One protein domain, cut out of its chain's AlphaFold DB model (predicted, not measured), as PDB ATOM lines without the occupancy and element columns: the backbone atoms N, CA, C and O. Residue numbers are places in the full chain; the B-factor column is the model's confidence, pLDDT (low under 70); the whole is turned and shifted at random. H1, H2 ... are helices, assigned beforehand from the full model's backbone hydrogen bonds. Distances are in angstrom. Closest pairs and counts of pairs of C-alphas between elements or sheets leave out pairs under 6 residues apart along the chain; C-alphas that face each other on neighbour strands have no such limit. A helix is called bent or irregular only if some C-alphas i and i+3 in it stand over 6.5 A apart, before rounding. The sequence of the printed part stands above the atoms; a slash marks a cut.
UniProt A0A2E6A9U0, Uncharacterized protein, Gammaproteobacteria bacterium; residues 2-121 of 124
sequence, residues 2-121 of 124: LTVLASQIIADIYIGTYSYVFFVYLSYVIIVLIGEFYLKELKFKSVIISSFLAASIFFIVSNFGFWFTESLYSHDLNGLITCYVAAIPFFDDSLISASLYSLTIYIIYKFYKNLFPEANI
ATOM      1  N   LEU A   2       2.314 -54.390  13.155       82.69
ATOM      2  CA  LEU A   2       2.796 -54.653  11.789       82.69
ATOM      3  C   LEU A   2       2.788 -53.414  10.881       82.69
ATOM      4  O   LEU A   2       3.768 -53.175  10.190       82.69
ATOM      5  N   THR A   3       1.732 -52.598  10.933       85.50
ATOM      6  CA  THR A   3       1.623 -51.371  10.127       85.50
ATOM      7  C   THR A   3       2.757 -50.385  10.400       85.50
ATOM      8  O   THR A   3       3.333 -49.866   9.456       85.50
ATOM      9  N   VAL A   4       3.099 -50.166  11.676       86.69
ATOM     10  CA  VAL A   4       4.146 -49.213  12.090       86.69
ATOM     11  C   VAL A   4       5.523 -49.691  11.637       86.69
ATOM     12  O   VAL A   4       6.297 -48.924  11.073       86.69
ATOM     13  N   LEU A   5       5.820 -50.978  11.839       88.56
ATOM     14  CA  LEU A   5       7.099 -51.547  11.419       88.56
ATOM     15  C   LEU A   5       7.217 -51.573   9.892       88.56
ATOM     16  O   LEU A   5       8.253 -51.201   9.357       88.56
ATOM     17  N   ALA A   6       6.152 -51.949   9.181       91.06
ATOM     18  CA  ALA A   6       6.147 -51.969   7.724       91.06
ATOM     19  C   ALA A   6       6.341 -50.568   7.127       91.06
ATOM     20  O   ALA A   6       7.145 -50.412   6.211       91.06
ATOM     21  N   SER A   7       5.657 -49.544   7.658       91.12
ATOM     22  CA  SER A   7       5.841 -48.168   7.185       91.12
ATOM     23  C   SER A   7       7.269 -47.679   7.397       91.12
ATOM     24  O   SER A   7       7.822 -47.043   6.505       91.12
ATOM     25  N   GLN A   8       7.877 -48.018   8.539       91.31
ATOM     26  CA  GLN A   8       9.253 -47.629   8.829       91.31
ATOM     27  C   GLN A   8      10.250 -48.327   7.896       91.31
ATOM     28  O   GLN A   8      11.118 -47.664   7.343       91.31
ATOM     29  N   ILE A   9      10.080 -49.630   7.642       93.56
ATOM     30  CA  ILE A   9      10.955 -50.390   6.730       93.56
ATOM     31  C   ILE A   9      10.918 -49.793   5.330       93.56
ATOM     32  O   ILE A   9      11.959 -49.594   4.713       93.56
ATOM     33  N   ILE A  10       9.720 -49.487   4.830       94.44
ATOM     34  CA  ILE A  10       9.561 -48.885   3.505       94.44
ATOM     35  C   ILE A  10      10.253 -47.516   3.457       94.44
ATOM     36  O   ILE A  10      10.952 -47.226   2.486       94.44
ATOM     37  N   ALA A  11      10.093 -46.697   4.500       93.12
ATOM     38  CA  ALA A  11      10.736 -45.390   4.586       93.12
ATOM     39  C   ALA A  11      12.270 -45.498   4.624       93.12
ATOM     40  O   ALA A  11      12.936 -44.810   3.855       93.12
ATOM     41  N   ASP A  12      12.827 -46.389   5.446       93.94
ATOM     42  CA  ASP A  12      14.277 -46.580   5.572       93.94
ATOM     43  C   ASP A  12      14.893 -47.142   4.278       93.94
ATOM     44  O   ASP A  12      15.988 -46.741   3.892       93.94
ATOM     45  N   ILE A  13      14.185 -48.026   3.560       94.06
ATOM     46  CA  ILE A  13      14.621 -48.522   2.241       94.06
ATOM     47  C   ILE A  13      14.671 -47.383   1.215       94.06
ATOM     48  O   ILE A  13      15.555 -47.365   0.362       94.06
ATOM     49  N   TYR A  14      13.721 -46.447   1.278       95.69
ATOM     50  CA  TYR A  14      13.630 -45.345   0.324       95.69
ATOM     51  C   TYR A  14      14.610 -44.201   0.625       95.69
ATOM     52  O   TYR A  14      15.234 -43.675  -0.292       95.69
ATOM     53  N   ILE A  15      14.738 -43.800   1.894       93.94
ATOM     54  CA  ILE A  15      15.571 -42.664   2.328       93.94
ATOM     55  C   ILE A  15      17.035 -43.087   2.509       93.94
ATOM     56  O   ILE A  15      17.941 -42.317   2.193       93.94
ATOM     57  N   GLY A  16      17.266 -44.304   3.003       91.25
ATOM     58  CA  GLY A  16      18.580 -44.833   3.355       91.25
ATOM     59  C   GLY A  16      18.624 -45.362   4.791       91.25
ATOM     60  O   GLY A  16      18.043 -44.787   5.712       91.25
ATOM     61  N   THR A  17      19.342 -46.467   4.984       90.62
ATOM     62  CA  THR A  17      19.532 -47.118   6.288       90.62
ATOM     63  C   THR A  17      20.732 -46.551   7.050       90.62
ATOM     64  O   THR A  17      21.621 -45.941   6.462       90.62
ATOM     65  N   TYR A  18      20.802 -46.826   8.353       91.44
ATOM     66  CA  TYR A  18      21.851 -46.348   9.261       91.44
ATOM     67  C   TYR A  18      22.310 -47.451  10.231       91.44
ATOM     68  O   TYR A  18      21.610 -48.447  10.439       91.44
ATOM     69  N   SER A  19      23.490 -47.288  10.833       92.94
ATOM     70  CA  SER A  19      24.207 -48.344  11.573       92.94
ATOM     71  C   SER A  19      23.460 -48.864  12.808       92.94
ATOM     72  O   SER A  19      23.533 -50.045  13.139       92.94
ATOM     73  N   TYR A  20      22.693 -47.997  13.471       94.19
ATOM     74  CA  TYR A  20      21.932 -48.297  14.689       94.19
ATOM     75  C   TYR A  20      20.452 -48.611  14.421       94.19
ATOM     76  O   TYR A  20      19.642 -48.591  15.353       94.19
ATOM     77  N   VAL A  21      20.079 -48.938  13.175       94.62
ATOM     78  CA  VAL A  21      18.690 -49.249  12.786       94.62
ATOM     79  C   VAL A  21      18.057 -50.286  13.712       94.62
ATOM     80  O   VAL A  21      16.959 -50.076  14.213       94.62
ATOM     81  N   PHE A  22      18.790 -51.339  14.081       94.75
ATOM     82  CA  PHE A  22      18.310 -52.360  15.012       94.75
ATOM     83  C   PHE A  22      17.745 -51.776  16.322       94.75
ATOM     84  O   PHE A  22      16.677 -52.191  16.770       94.75
ATOM     85  N   PHE A  23      18.417 -50.784  16.912       97.12
ATOM     86  CA  PHE A  23      17.999 -50.170  18.173       97.12
ATOM     87  C   PHE A  23      16.731 -49.328  18.021       97.12
ATOM     88  O   PHE A  23      15.886 -49.320  18.916       97.12
ATOM     89  N   VAL A  24      16.542 -48.680  16.871       95.38
ATOM     90  CA  VAL A  24      15.301 -47.952  16.572       95.38
ATOM     91  C   VAL A  24      14.118 -48.919  16.503       95.38
ATOM     92  O   VAL A  24      13.110 -48.710  17.180       95.38
ATOM     93  N   TYR A  25      14.259 -50.037  15.793       95.00
ATOM     94  CA  TYR A  25      13.205 -51.054  15.709       95.00
ATOM     95  C   TYR A  25      12.933 -51.720  17.058       95.00
ATOM     96  O   TYR A  25      11.773 -51.919  17.425       95.00
ATOM     97  N   LEU A  26      13.986 -52.008  17.828       95.56
ATOM     98  CA  LEU A  26      13.864 -52.525  19.187       95.56
ATOM     99  C   LEU A  26      13.059 -51.569  20.075       95.56
ATOM    100  O   LEU A  26      12.171 -52.011  20.805       95.56
ATOM    101  N   SER A  27      13.314 -50.262  19.974       96.38
ATOM    102  CA  SER A  27      12.562 -49.259  20.727       96.38
ATOM    103  C   SER A  27      11.068 -49.298  20.388       96.38
ATOM    104  O   SER A  27      10.243 -49.348  21.299       96.38
ATOM    105  N   TYR A  28      10.698 -49.404  19.107       94.38
ATOM    106  CA  TYR A  28       9.296 -49.507  18.696       94.38
ATOM    107  C   TYR A  28       8.623 -50.777  19.207       94.38
ATOM    108  O   TYR A  28       7.481 -50.715  19.659       94.38
ATOM    109  N   VAL A  29       9.319 -51.915  19.177       94.25
ATOM    110  CA  VAL A  29       8.792 -53.169  19.733       94.25
ATOM    111  C   VAL A  29       8.495 -53.003  21.226       94.25
ATOM    112  O   VAL A  29       7.387 -53.312  21.660       94.25
ATOM    113  N   ILE A  30       9.430 -52.448  22.002       94.69
ATOM    114  CA  ILE A  30       9.242 -52.215  23.442       94.69
ATOM    115  C   ILE A  30       8.062 -51.263  23.698       94.69
ATOM    116  O   ILE A  30       7.216 -51.542  24.549       94.69
ATOM    117  N   ILE A  31       7.973 -50.164  22.943       94.50
ATOM    118  CA  ILE A  31       6.893 -49.174  23.063       94.50
ATOM    119  C   ILE A  31       5.529 -49.813  22.796       94.50
ATOM    120  O   ILE A  31       4.589 -49.587  23.558       94.50
ATOM    121  N   VAL A  32       5.411 -50.624  21.742       91.62
ATOM    122  CA  VAL A  32       4.156 -51.303  21.394       91.62
ATOM    123  C   VAL A  32       3.746 -52.285  22.488       91.62
ATOM    124  O   VAL A  32       2.594 -52.253  22.910       91.62
ATOM    125  N   LEU A  33       4.677 -53.097  22.997       91.00
ATOM    126  CA  LEU A  33       4.389 -54.060  24.065       91.00
ATOM    127  C   LEU A  33       3.911 -53.368  25.352       91.00
ATOM    128  O   LEU A  33       2.946 -53.806  25.980       91.00
ATOM    129  N   ILE A  34       4.548 -52.256  25.732       89.00
ATOM    130  CA  ILE A  34       4.119 -51.455  26.887       89.00
ATOM    131  C   ILE A  34       2.750 -50.820  26.625       89.00
ATOM    132  O   ILE A  34       1.885 -50.835  27.504       89.00
ATOM    133  N   GLY A  35       2.525 -50.311  25.413       87.25
ATOM    134  CA  GLY A  35       1.245 -49.753  24.990       87.25
ATOM    135  C   GLY A  35       0.104 -50.767  25.085       87.25
ATOM    136  O   GLY A  35      -0.932 -50.455  25.663       87.25
ATOM    137  N   GLU A  36       0.297 -51.993  24.601       84.88
ATOM    138  CA  GLU A  36      -0.704 -53.067  24.677       84.88
ATOM    139  C   GLU A  36      -1.072 -53.422  26.123       84.88
ATOM    140  O   GLU A  36      -2.240 -53.668  26.439       84.88
ATOM    141  N   PHE A  37      -0.097 -53.393  27.033       81.81
ATOM    142  CA  PHE A  37      -0.351 -53.648  28.446       81.81
ATOM    143  C   PHE A  37      -1.068 -52.479  29.143       81.81
ATOM    144  O   PHE A  37      -1.967 -52.707  29.959       81.81
ATOM    145  N   TYR A  38      -0.690 -51.235  28.830       80.06
ATOM    146  CA  TYR A  38      -1.118 -50.033  29.558       80.06
ATOM    147  C   TYR A  38      -2.382 -49.361  28.984       80.06
ATOM    148  O   TYR A  38      -3.121 -48.696  29.713       80.06
ATOM    149  N   LEU A  39      -2.681 -49.557  27.693       81.31
ATOM    150  CA  LEU A  39      -3.806 -48.940  26.971       81.31
ATOM    151  C   LEU A  39      -5.017 -49.871  26.797       81.31
ATOM    152  O   LEU A  39      -5.807 -49.684  25.873       81.31
ATOM    153  N   LYS A  40      -5.231 -50.826  27.715       78.06
ATOM    154  CA  LYS A  40      -6.441 -51.680  27.724       78.06
ATOM    155  C   LYS A  40      -7.744 -50.874  27.698       78.06
ATOM    156  O   LYS A  40      -8.736 -51.311  27.129       78.06
ATOM    157  N   GLU A  41      -7.725 -49.678  28.289       78.12
ATOM    158  CA  GLU A  41      -8.789 -48.686  28.168       78.12
ATOM    159  C   GLU A  41      -8.205 -47.335  27.730       78.12
ATOM    160  O   GLU A  41      -7.310 -46.786  28.379       78.12
ATOM    161  N   LEU A  42      -8.754 -46.756  26.659       84.19
ATOM    162  CA  LEU A  42      -8.356 -45.443  26.145       84.19
ATOM    163  C   LEU A  42      -8.891 -44.309  27.037       84.19
ATOM    164  O   LEU A  42      -9.931 -43.699  26.769       84.19
ATOM    165  N   LYS A  43      -8.163 -44.032  28.123       90.12
ATOM    166  CA  LYS A  43      -8.369 -42.893  29.032       90.12
ATOM    167  C   LYS A  43      -7.346 -41.798  28.749       90.12
ATOM    168  O   LYS A  43      -6.185 -42.098  28.496       90.12
ATOM    169  N   PHE A  44      -7.744 -40.537  28.920       90.12
ATOM    170  CA  PHE A  44      -6.851 -39.380  28.761       90.12
ATOM    171  C   PHE A  44      -5.532 -39.528  29.541       90.12
ATOM    172  O   PHE A  44      -4.454 -39.375  28.978       90.12
ATOM    173  N   LYS A  45      -5.612 -39.919  30.822       91.00
ATOM    174  CA  LYS A  45      -4.428 -40.141  31.668       91.00
ATOM    175  C   LYS A  45      -3.512 -41.236  31.111       91.00
ATOM    176  O   LYS A  45      -2.298 -41.065  31.111       91.00
ATOM    177  N   SER A  46      -4.082 -42.340  30.627       90.75
ATOM    178  CA  SER A  46      -3.305 -43.436  30.042       90.75
ATOM    179  C   SER A  46      -2.601 -42.999  28.758       90.75
ATOM    180  O   SER A  46      -1.452 -43.373  28.560       90.75
ATOM    181  N   VAL A  47      -3.245 -42.167  27.932       92.38
ATOM    182  CA  VAL A  47      -2.665 -41.622  26.693       92.38
ATOM    183  C   VAL A  47      -1.447 -40.742  26.989       92.38
ATOM    184  O   VAL A  47      -0.390 -40.990  26.422       92.38
ATOM    185  N   ILE A  48      -1.561 -39.788  27.920       93.06
ATOM    186  CA  ILE A  48      -0.446 -38.896  28.301       93.06
ATOM    187  C   ILE A  48       0.733 -39.672  28.902       93.06
ATOM    188  O   ILE A  48       1.887 -39.432  28.557       93.06
ATOM    189  N   ILE A  49       0.460 -40.619  29.804       93.00
ATOM    190  CA  ILE A  49       1.530 -41.422  30.412       93.00
ATOM    191  C   ILE A  49       2.211 -42.285  29.346       93.00
ATOM    192  O   ILE A  49       3.436 -42.378  29.323       93.00
ATOM    193  N   SER A  50       1.432 -42.888  28.447       92.38
ATOM    194  CA  SER A  50       1.981 -43.745  27.393       92.38
ATOM    195  C   SER A  50       2.793 -42.950  26.373       92.38
ATOM    196  O   SER A  50       3.820 -43.450  25.931       92.38
ATOM    197  N   SER A  51       2.395 -41.719  26.024       94.06
ATOM    198  CA  SER A  51       3.172 -40.871  25.109       94.06
ATOM    199  C   SER A  51       4.504 -40.439  25.720       94.06
ATOM    200  O   SER A  51       5.525 -40.481  25.037       94.06
ATOM    201  N   PHE A  52       4.514 -40.101  27.014       95.38
ATOM    202  CA  PHE A  52       5.750 -39.809  27.742       95.38
ATOM    203  C   PHE A  52       6.673 -41.030  27.790       95.38
ATOM    204  O   PHE A  52       7.829 -40.943  27.385       95.38
ATOM    205  N   LEU A  53       6.148 -42.189  28.208       95.31
ATOM    206  CA  LEU A  53       6.916 -43.434  28.247       95.31
ATOM    207  C   LEU A  53       7.464 -43.799  26.867       95.31
ATOM    208  O   LEU A  53       8.627 -44.178  26.763       95.31
ATOM    209  N   ALA A  54       6.660 -43.647  25.811       95.38
ATOM    210  CA  ALA A  54       7.084 -43.929  24.447       95.38
ATOM    211  C   ALA A  54       8.278 -43.064  24.027       95.38
ATOM    212  O   ALA A  54       9.282 -43.600  23.559       95.38
ATOM    213  N   ALA A  55       8.202 -41.748  24.255       97.00
ATOM    214  CA  ALA A  55       9.307 -40.838  23.971       97.00
ATOM    215  C   ALA A  55      10.556 -41.194  24.791       97.00
ATOM    216  O   ALA A  55      11.657 -41.227  24.246       97.00
ATOM    217  N   SER A  56      10.404 -41.519  26.082       97.38
ATOM    218  CA  SER A  56      11.531 -41.895  26.948       97.38
ATOM    219  C   SER A  56      12.202 -43.195  26.507       97.38
ATOM    220  O   SER A  56      13.427 -43.267  26.468       97.38
ATOM    221  N   ILE A  57      11.425 -44.217  26.144       97.56
ATOM    222  CA  ILE A  57      11.961 -45.492  25.649       97.56
ATOM    223  C   ILE A  57      12.704 -45.275  24.335       97.56
ATOM    224  O   ILE A  57      13.827 -45.754  24.187       97.56
ATOM    225  N   PHE A  58      12.096 -44.540  23.399       97.25
ATOM    226  CA  PHE A  58      12.729 -44.217  22.127       97.25
ATOM    227  C   PHE A  58      14.058 -43.499  22.352       97.25
ATOM    228  O   PHE A  58      15.080 -43.930  21.825       97.25
ATOM    229  N   PHE A  59      14.065 -42.467  23.195       98.00
ATOM    230  CA  PHE A  59      15.257 -41.702  23.536       98.00
ATOM    231  C   PHE A  59      16.369 -42.573  24.123       98.00
ATOM    232  O   PHE A  59      17.496 -42.522  23.646       98.00
ATOM    233  N   ILE A  60      16.060 -43.413  25.112       98.25
ATOM    234  CA  ILE A  60      17.062 -44.266  25.757       98.25
ATOM    235  C   ILE A  60      17.622 -45.289  24.761       98.25
ATOM    236  O   ILE A  60      18.828 -45.396  24.556       98.25
ATOM    237  N   VAL A  61      16.755 -46.049  24.096       98.31
ATOM    238  CA  VAL A  61      17.214 -47.177  23.278       98.31
ATOM    239  C   VAL A  61      17.930 -46.694  22.012       98.31
ATOM    240  O   VAL A  61      18.983 -47.232  21.673       98.31
ATOM    241  N   SER A  62      17.410 -45.664  21.333       97.38
ATOM    242  CA  SER A  62      18.017 -45.157  20.092       97.38
ATOM    243  C   SER A  62      19.371 -44.485  20.329       97.38
ATOM    244  O   SER A  62      20.310 -44.773  19.592       97.38
ATOM    245  N   ASN A  63      19.515 -43.666  21.380       98.00
ATOM    246  CA  ASN A  63      20.785 -42.995  21.680       98.00
ATOM    247  C   ASN A  63      21.838 -43.957  22.224       98.00
ATOM    248  O   ASN A  63      23.018 -43.807  21.916       98.00
ATOM    249  N   PHE A  64      21.431 -44.991  22.970       98.12
ATOM    250  CA  PHE A  64      22.345 -46.083  23.292       98.12
ATOM    251  C   PHE A  64      22.840 -46.784  22.024       98.12
ATOM    252  O   PHE A  64      24.034 -47.035  21.893       98.12
ATOM    253  N   GLY A  65      21.940 -47.052  21.074       97.69
ATOM    254  CA  GLY A  65      22.299 -47.614  19.777       97.69
ATOM    255  C   GLY A  65      23.286 -46.744  19.011       97.69
ATOM    256  O   GLY A  65      24.314 -47.248  18.573       97.69
ATOM    257  N   PHE A  66      23.011 -45.441  18.916       97.50
ATOM    258  CA  PHE A  66      23.900 -44.471  18.280       97.50
ATOM    259  C   PHE A  66      25.292 -44.492  18.918       97.50
ATOM    260  O   PHE A  66      26.278 -44.706  18.221       97.50
ATOM    261  N   TRP A  67      25.380 -44.355  20.246       97.94
ATOM    262  CA  TRP A  67      26.651 -44.418  20.973       97.94
ATOM    263  C   TRP A  67      27.379 -45.756  20.796       97.94
ATOM    264  O   TRP A  67      28.605 -45.791  20.797       97.94
ATOM    265  N   PHE A  68      26.647 -46.862  20.673       97.19
ATOM    266  CA  PHE A  68      27.233 -48.191  20.542       97.19
ATOM    267  C   PHE A  68      27.784 -48.461  19.138       97.19
ATOM    268  O   PHE A  68      28.787 -49.158  19.006       97.19
ATOM    269  N   THR A  69      27.136 -47.947  18.088       96.56
ATOM    270  CA  THR A  69      27.516 -48.250  16.698       96.56
ATOM    271  C   THR A  69      28.367 -47.174  16.041       96.56
ATOM    272  O   THR A  69      29.150 -47.489  15.150       96.56
ATOM    273  N   GLU A  70      28.183 -45.911  16.421       95.44
ATOM    274  CA  GLU A  70      28.882 -44.780  15.815       95.44
ATOM    275  C   GLU A  70      30.152 -44.440  16.595       95.44
ATOM    276  O   GLU A  70      30.183 -44.481  17.822       95.44
ATOM    277  N   SER A  71      31.198 -44.022  15.884       93.81
ATOM    278  CA  SER A  71      32.489 -43.665  16.487       93.81
ATOM    279  C   SER A  71      32.588 -42.195  16.914       93.81
ATOM    280  O   SER A  71      33.686 -41.703  17.172       93.81
ATOM    281  N   LEU A  72      31.472 -41.455  16.916       96.50
ATOM    282  CA  LEU A  72      31.458 -40.018  17.219       96.50
ATOM    283  C   LEU A  72      31.804 -39.725  18.687       96.50
ATOM    284  O   LEU A  72      32.416 -38.703  18.990       96.50
ATOM    285  N   TYR A  73      31.420 -40.624  19.591       96.69
ATOM    286  CA  TYR A  73      31.684 -40.525  21.023       96.69
ATOM    287  C   TYR A  73      32.580 -41.680  21.466       96.69
ATOM    288  O   TYR A  73      32.553 -42.760  20.880       96.69
ATOM    289  N   SER A  74      33.372 -41.477  22.519       96.44
ATOM    290  CA  SER A  74      34.175 -42.556  23.095       96.44
ATOM    291  C   SER A  74      33.276 -43.677  23.629       96.44
ATOM    292  O   SER A  74      32.265 -43.422  24.286       96.44
ATOM    293  N   HIS A  75      33.661 -44.934  23.403       95.81
ATOM    294  CA  HIS A  75      32.960 -46.100  23.954       95.81
ATOM    295  C   HIS A  75      33.331 -46.344  25.428       95.81
ATOM    296  O   HIS A  75      33.752 -47.428  25.825       95.81
ATOM    297  N   ASP A  76      33.186 -45.304  26.242       96.94
ATOM    298  CA  ASP A  76      33.319 -45.321  27.691       96.94
ATOM    299  C   ASP A  76      32.132 -44.595  28.344       96.94
ATOM    300  O   ASP A  76      31.238 -44.069  27.674       96.94
ATOM    301  N   LEU A  77      32.101 -44.574  29.678       96.94
ATOM    302  CA  LEU A  77      31.005 -43.949  30.418       96.94
ATOM    303  C   LEU A  77      30.895 -42.440  30.132       96.94
ATOM    304  O   LEU A  77      29.791 -41.902  30.081       96.94
ATOM    305  N   ASN A  78      32.022 -41.759  29.914       98.00
ATOM    306  CA  ASN A  78      32.042 -40.325  29.626       98.00
ATOM    307  C   ASN A  78      31.453 -40.012  28.245       98.00
ATOM    308  O   ASN A  78      30.670 -39.068  28.108       98.00
ATOM    309  N   GLY A  79      31.788 -40.811  27.233       97.88
ATOM    310  CA  GLY A  79      31.219 -40.678  25.897       97.88
ATOM    311  C   GLY A  79      29.734 -41.025  25.872       97.88
ATOM    312  O   GLY A  79      28.969 -40.315  25.224       97.88
ATOM    313  N   LEU A  80      29.299 -42.018  26.657       97.88
ATOM    314  CA  LEU A  80      27.878 -42.329  26.825       97.88
ATOM    315  C   LEU A  80      27.114 -41.134  27.409       97.88
ATOM    316  O   LEU A  80      26.114 -40.704  26.840       97.88
ATOM    317  N   ILE A  81      27.603 -40.559  28.511       98.25
ATOM    318  CA  ILE A  81      26.977 -39.382  29.133       98.25
ATOM    319  C   ILE A  81      26.929 -38.221  28.137       98.25
ATOM    320  O   ILE A  81      25.891 -37.580  27.990       98.25
ATOM    321  N   THR A  82      28.023 -37.979  27.413       98.25
ATOM    322  CA  THR A  82      28.108 -36.889  26.434       98.25
ATOM    323  C   THR A  82      27.113 -37.080  25.286       98.25
ATOM    324  O   THR A  82      26.428 -36.125  24.921       98.25
ATOM    325  N   CYS A  83      26.972 -38.305  24.765       98.00
ATOM    326  CA  CYS A  83      25.977 -38.648  23.747       98.00
ATOM    327  C   CYS A  83      24.555 -38.329  24.225       98.00
ATOM    328  O   CYS A  83      23.785 -37.693  23.512       98.00
ATOM    329  N   TYR A  84      24.212 -38.722  25.452       98.12
ATOM    330  CA  TYR A  84      22.884 -38.472  26.010       98.12
ATOM    331  C   TYR A  84      22.624 -36.996  26.298       98.12
ATOM    332  O   TYR A  84      21.529 -36.516  26.024       98.12
ATOM    333  N   VAL A  85      23.614 -36.263  26.815       98.06
ATOM    334  CA  VAL A  85      23.500 -34.816  27.049       98.06
ATOM    335  C   VAL A  85      23.271 -34.077  25.732       98.06
ATOM    336  O   VAL A  85      22.386 -33.227  25.658       98.06
ATOM    337  N   ALA A  86      24.011 -34.438  24.679       97.50
ATOM    338  CA  ALA A  86      23.817 -33.882  23.343       97.50
ATOM    339  C   ALA A  86      22.444 -34.237  22.747       97.50
ATOM    340  O   ALA A  86      21.917 -33.482  21.932       97.50
ATOM    341  N   ALA A  87      21.853 -35.356  23.169       96.88
ATOM    342  CA  ALA A  87      20.558 -35.808  22.690       96.88
ATOM    343  C   ALA A  87      19.358 -35.102  23.361       96.88
ATOM    344  O   ALA A  87      18.264 -35.121  22.796       96.88
ATOM    345  N   ILE A  88      19.528 -34.472  24.535       95.81
ATOM    346  CA  ILE A  88      18.431 -33.853  25.315       95.81
ATOM    347  C   ILE A  88      17.536 -32.915  24.481       95.81
ATOM    348  O   ILE A  88      16.319 -33.059  24.582       95.81
ATOM    349  N   PRO A  89      18.055 -32.019  23.617       94.44
ATOM    350  CA  PRO A  89      17.198 -31.142  22.814       94.44
ATOM    351  C   PRO A  89      16.217 -31.910  21.913       94.44
ATOM    352  O   PRO A  89      15.074 -31.504  21.745       94.44
ATOM    353  N   PHE A  90      16.631 -33.065  21.383       94.06
ATOM    354  CA  PHE A  90      15.784 -33.910  20.536       94.06
ATOM    355  C   PHE A  90      14.728 -34.681  21.338       94.06
ATOM    356  O   PHE A  90      13.716 -35.119  20.780       94.06
ATOM    357  N   PHE A  91      14.947 -34.867  22.644       95.69
ATOM    358  CA  PHE A  91      13.955 -35.478  23.524       95.69
ATOM    359  C   PHE A  91      12.722 -34.590  23.665       95.69
ATOM    360  O   PHE A  91      11.606 -35.106  23.599       95.69
ATOM    361  N   ASP A  92      12.914 -33.277  23.795       93.75
ATOM    362  CA  ASP A  92      11.816 -32.321  23.935       93.75
ATOM    363  C   ASP A  92      10.910 -32.345  22.697       93.75
ATOM    364  O   ASP A  92       9.695 -32.529  22.816       93.75
ATOM    365  N   ASP A  93      11.503 -32.284  21.501       95.25
ATOM    366  CA  ASP A  93      10.770 -32.381  20.235       95.25
ATOM    367  C   ASP A  93      10.025 -33.719  20.106       95.25
ATOM    368  O   ASP A  93       8.850 -33.766  19.720       95.25
ATOM    369  N   SER A  94      10.683 -34.818  20.486       94.44
ATOM    370  CA  SER A  94      10.088 -36.158  20.464       94.44
ATOM    371  C   SER A  94       8.908 -36.272  21.429       94.44
ATOM    372  O   SER A  94       7.870 -36.837  21.080       94.44
ATOM    373  N   LEU A  95       9.033 -35.713  22.634       95.50
ATOM    374  CA  LEU A  95       8.002 -35.747  23.664       95.50
ATOM    375  C   LEU A  95       6.784 -34.902  23.278       95.50
ATOM    376  O   LEU A  95       5.641 -35.348  23.447       95.50
ATOM    377  N   ILE A  96       7.018 -33.701  22.745       96.06
ATOM    378  CA  ILE A  96       5.960 -32.813  22.255       96.06
ATOM    379  C   ILE A  96       5.223 -33.490  21.101       96.06
ATOM    380  O   ILE A  96       3.997 -33.609  21.148       96.06
ATOM    381  N   SER A  97       5.956 -34.002  20.109       95.31
ATOM    382  CA  SER A  97       5.380 -34.709  18.963       95.31
ATOM    383  C   SER A  97       4.555 -35.922  19.398       95.31
ATOM    384  O   SER A  97       3.376 -36.031  19.048       95.31
ATOM    385  N   ALA A  98       5.116 -36.793  20.245       95.00
ATOM    386  CA  ALA A  98       4.426 -37.979  20.747       95.00
ATOM    387  C   ALA A  98       3.133 -37.617  21.489       95.00
ATOM    388  O   ALA A  98       2.102 -38.271  21.306       95.00
ATOM    389  N   SER A  99       3.164 -36.562  22.304       95.12
ATOM    390  CA  SER A  99       1.997 -36.101  23.059       95.12
ATOM    391  C   SER A  99       0.930 -35.497  22.148       95.12
ATOM    392  O   SER A  99      -0.241 -35.851  22.275       95.12
ATOM    393  N   LEU A 100       1.313 -34.651  21.187       96.81
ATOM    394  CA  LEU A 100       0.389 -34.039  20.227       96.81
ATOM    395  C   LEU A 100      -0.307 -35.088  19.353       96.81
ATOM    396  O   LEU A 100      -1.536 -35.072  19.237       96.81
ATOM    397  N   TYR A 101       0.446 -36.034  18.785       94.44
ATOM    398  CA  TYR A 101      -0.126 -37.116  17.979       94.44
ATOM    399  C   TYR A 101      -1.067 -37.998  18.801       94.44
ATOM    400  O   TYR A 101      -2.199 -38.260  18.387       94.44
ATOM    401  N   SER A 102      -0.641 -38.407  19.998       93.75
ATOM    402  CA  SER A 102      -1.443 -39.271  20.869       93.75
ATOM    403  C   SER A 102      -2.745 -38.592  21.310       93.75
ATOM    404  O   SER A 102      -3.810 -39.214  21.300       93.75
ATOM    405  N   LEU A 103      -2.688 -37.299  21.642       95.56
ATOM    406  CA  LEU A 103      -3.866 -36.503  21.988       95.56
ATOM    407  C   LEU A 103      -4.811 -36.316  20.804       95.56
ATOM    408  O   LEU A 103      -6.021 -36.455  20.971       95.56
ATOM    409  N   THR A 104      -4.273 -36.054  19.614       96.31
ATOM    410  CA  THR A 104      -5.068 -35.908  18.388       96.31
ATOM    411  C   THR A 104      -5.859 -37.182  18.106       96.31
ATOM    412  O   THR A 104      -7.079 -37.132  17.945       96.31
ATOM    413  N   ILE A 105      -5.194 -38.339  18.146       92.88
ATOM    414  CA  ILE A 105      -5.838 -39.646  17.953       92.88
ATOM    415  C   ILE A 105      -6.903 -39.891  19.028       92.88
ATOM    416  O   ILE A 105      -8.015 -40.315  18.713       92.88
ATOM    417  N   TYR A 106      -6.601 -39.583  20.293       93.81
ATOM    418  CA  TYR A 106      -7.556 -39.730  21.392       93.81
ATOM    419  C   TYR A 106      -8.812 -38.865  21.206       93.81
ATOM    420  O   TYR A 106      -9.926 -39.352  21.414       93.81
ATOM    421  N   ILE A 107      -8.652 -37.602  20.797       94.88
ATOM    422  CA  ILE A 107      -9.766 -36.679  20.551       94.88
ATOM    423  C   ILE A 107     -10.622 -37.181  19.390       94.88
ATOM    424  O   ILE A 107     -11.841 -37.261  19.537       94.88
ATOM    425  N   ILE A 108     -10.003 -37.579  18.275       94.62
ATOM    426  CA  ILE A 108     -10.712 -38.132  17.113       94.62
ATOM    427  C   ILE A 108     -11.499 -39.382  17.513       94.62
ATOM    428  O   ILE A 108     -12.686 -39.485  17.210       94.62
ATOM    429  N   TYR A 109     -10.877 -40.303  18.255       91.12
ATOM    430  CA  TYR A 109     -11.536 -41.515  18.742       91.12
ATOM    431  C   TYR A 109     -12.744 -41.197  19.635       91.12
ATOM    432  O   TYR A 109     -13.821 -41.775  19.468       91.12
ATOM    433  N   LYS A 110     -12.598 -40.249  20.569       91.50
ATOM    434  CA  LYS A 110     -13.696 -39.808  21.441       91.50
ATOM    435  C   LYS A 110     -14.822 -39.139  20.660       91.50
ATOM    436  O   LYS A 110     -15.986 -39.427  20.924       91.50
ATOM    437  N   PHE A 111     -14.485 -38.281  19.704       93.25
ATOM    438  CA  PHE A 111     -15.457 -37.606  18.852       93.25
ATOM    439  C   PHE A 111     -16.244 -38.607  18.000       93.25
ATOM    440  O   PHE A 111     -17.472 -38.590  18.013       93.25
ATOM    441  N   TYR A 112     -15.551 -39.547  17.352       92.06
ATOM    442  CA  TYR A 112     -16.171 -40.620  16.575       92.06
ATOM    443  C   TYR A 112     -17.130 -41.465  17.424       92.06
ATOM    444  O   TYR A 112     -18.271 -41.700  17.031       92.06
ATOM    445  N   LYS A 113     -16.705 -41.860  18.632       87.88
ATOM    446  CA  LYS A 113     -17.540 -42.641  19.554       87.88
ATOM    447  C   LYS A 113     -18.795 -41.889  20.013       87.88
ATOM    448  O   LYS A 113     -19.823 -42.522  20.232       87.88
ATOM    449  N   ASN A 114     -18.715 -40.568  20.159       88.75
ATOM    450  CA  ASN A 114     -19.866 -39.739  20.518       88.75
ATOM    451  C   ASN A 114     -20.843 -39.557  19.345       88.75
ATOM    452  O   ASN A 114     -22.045 -39.490  19.579       88.75
ATOM    453  N   LEU A 115     -20.344 -39.483  18.106       91.12
ATOM    454  CA  LEU A 115     -21.174 -39.362  16.902       91.12
ATOM    455  C   LEU A 115     -21.906 -40.660  16.542       91.12
ATOM    456  O   LEU A 115     -23.043 -40.607  16.084       91.12
ATOM    457  N   PHE A 116     -21.271 -41.815  16.760       89.31
ATOM    458  CA  PHE A 116     -21.827 -43.126  16.416       89.31
ATOM    459  C   PHE A 116     -21.892 -44.050  17.644       89.31
ATOM    460  O   PHE A 116     -21.122 -45.011  17.744       89.31
ATOM    461  N   PRO A 117     -22.812 -43.800  18.597       77.50
ATOM    462  CA  PRO A 117     -22.917 -44.617  19.802       77.50
ATOM    463  C   PRO A 117     -23.252 -46.092  19.504       77.50
ATOM    464  O   PRO A 117     -22.742 -46.979  20.197       77.50
ATOM    465  N   GLU A 118     -24.033 -46.355  18.447       71.31
ATOM    466  CA  GLU A 118     -24.479 -47.697  18.024       71.31
ATOM    467  C   GLU A 118     -23.350 -48.598  17.499       71.31
ATOM    468  O   GLU A 118     -23.447 -49.823  17.582       71.31
ATOM    469  N   ALA A 119     -22.229 -48.018  17.054       62.56
ATOM    470  CA  ALA A 119     -21.060 -48.776  16.603       62.56
ATOM    471  C   ALA A 119     -20.426 -49.637  17.720       62.56
ATOM    472  O   ALA A 119     -19.633 -50.528  17.431       62.56
ATOM    473  N   ASN A 120     -20.788 -49.420  18.995       54.88
ATOM    474  CA  ASN A 120     -20.327 -50.243  20.120       54.88
ATOM    475  C   ASN A 120     -21.123 -51.552  20.317       54.88
ATOM    476  O   ASN A 120     -20.735 -52.353  21.164       54.88
ATOM    477  N   ILE A 121     -22.240 -51.770  19.608       51.88
ATOM    478  CA  ILE A 121     -23.147 -52.906  19.873       51.88
ATOM    479  C   ILE A 121     -22.729 -54.173  19.096       51.88
ATOM    480  O   ILE A 121     -23.049 -55.280  19.514       51.88
TER     481      ILE A 121
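Overview. This is residues 2 to 121 of the 124 residues of an uncharacterized protein of Gammaproteobacteria bacterium (UniProt A0A2E6A9U0). Long, bent H4 and shorter H2 run along two sides of H3, with H1 loosely beside H2; residues 111 to 121, with H5, stick out. It is all helix: 120 residues are printed, with five named helices, H1 to H5 in order. The whole is loose, radius of gyration of the C-alphas 17.3 A, spanning 59 by 30 by 22 A.

Arrangement. Start at H4, residues 77 to 115, assigned as one helix by its hydrogen bonds but bent: C-alphas 86 and 89, where arm H4a ends and H4b begins, are 7.2 A apart. H4b touches H3, residues 44 to 69; C-alphas 95 and 55 are closest, 5.3 A. H2, residues 21 to 38, touches H3 in a hairpin, opposite ways at a shallow tilt of 22 degrees; C-alphas 27 and 58 are closest, 5.2 A. Every O i to N i+4 pair is within hydrogen-bond range in H2, H3 and H4a, and 22 of 23 in H4b.

Along the chain. Find H1, residues 2 to 15, from C-alpha 2 at (2.796, -54.653, 11.789). H4b runs 39.7 A to C-alpha 115 at (-21.174, -39.362, 16.902); H5 follows, residues 117 to 120.

Size, cuts and confidence. The printed part has no cut; residues 119 to 121 have pLDDT under 70.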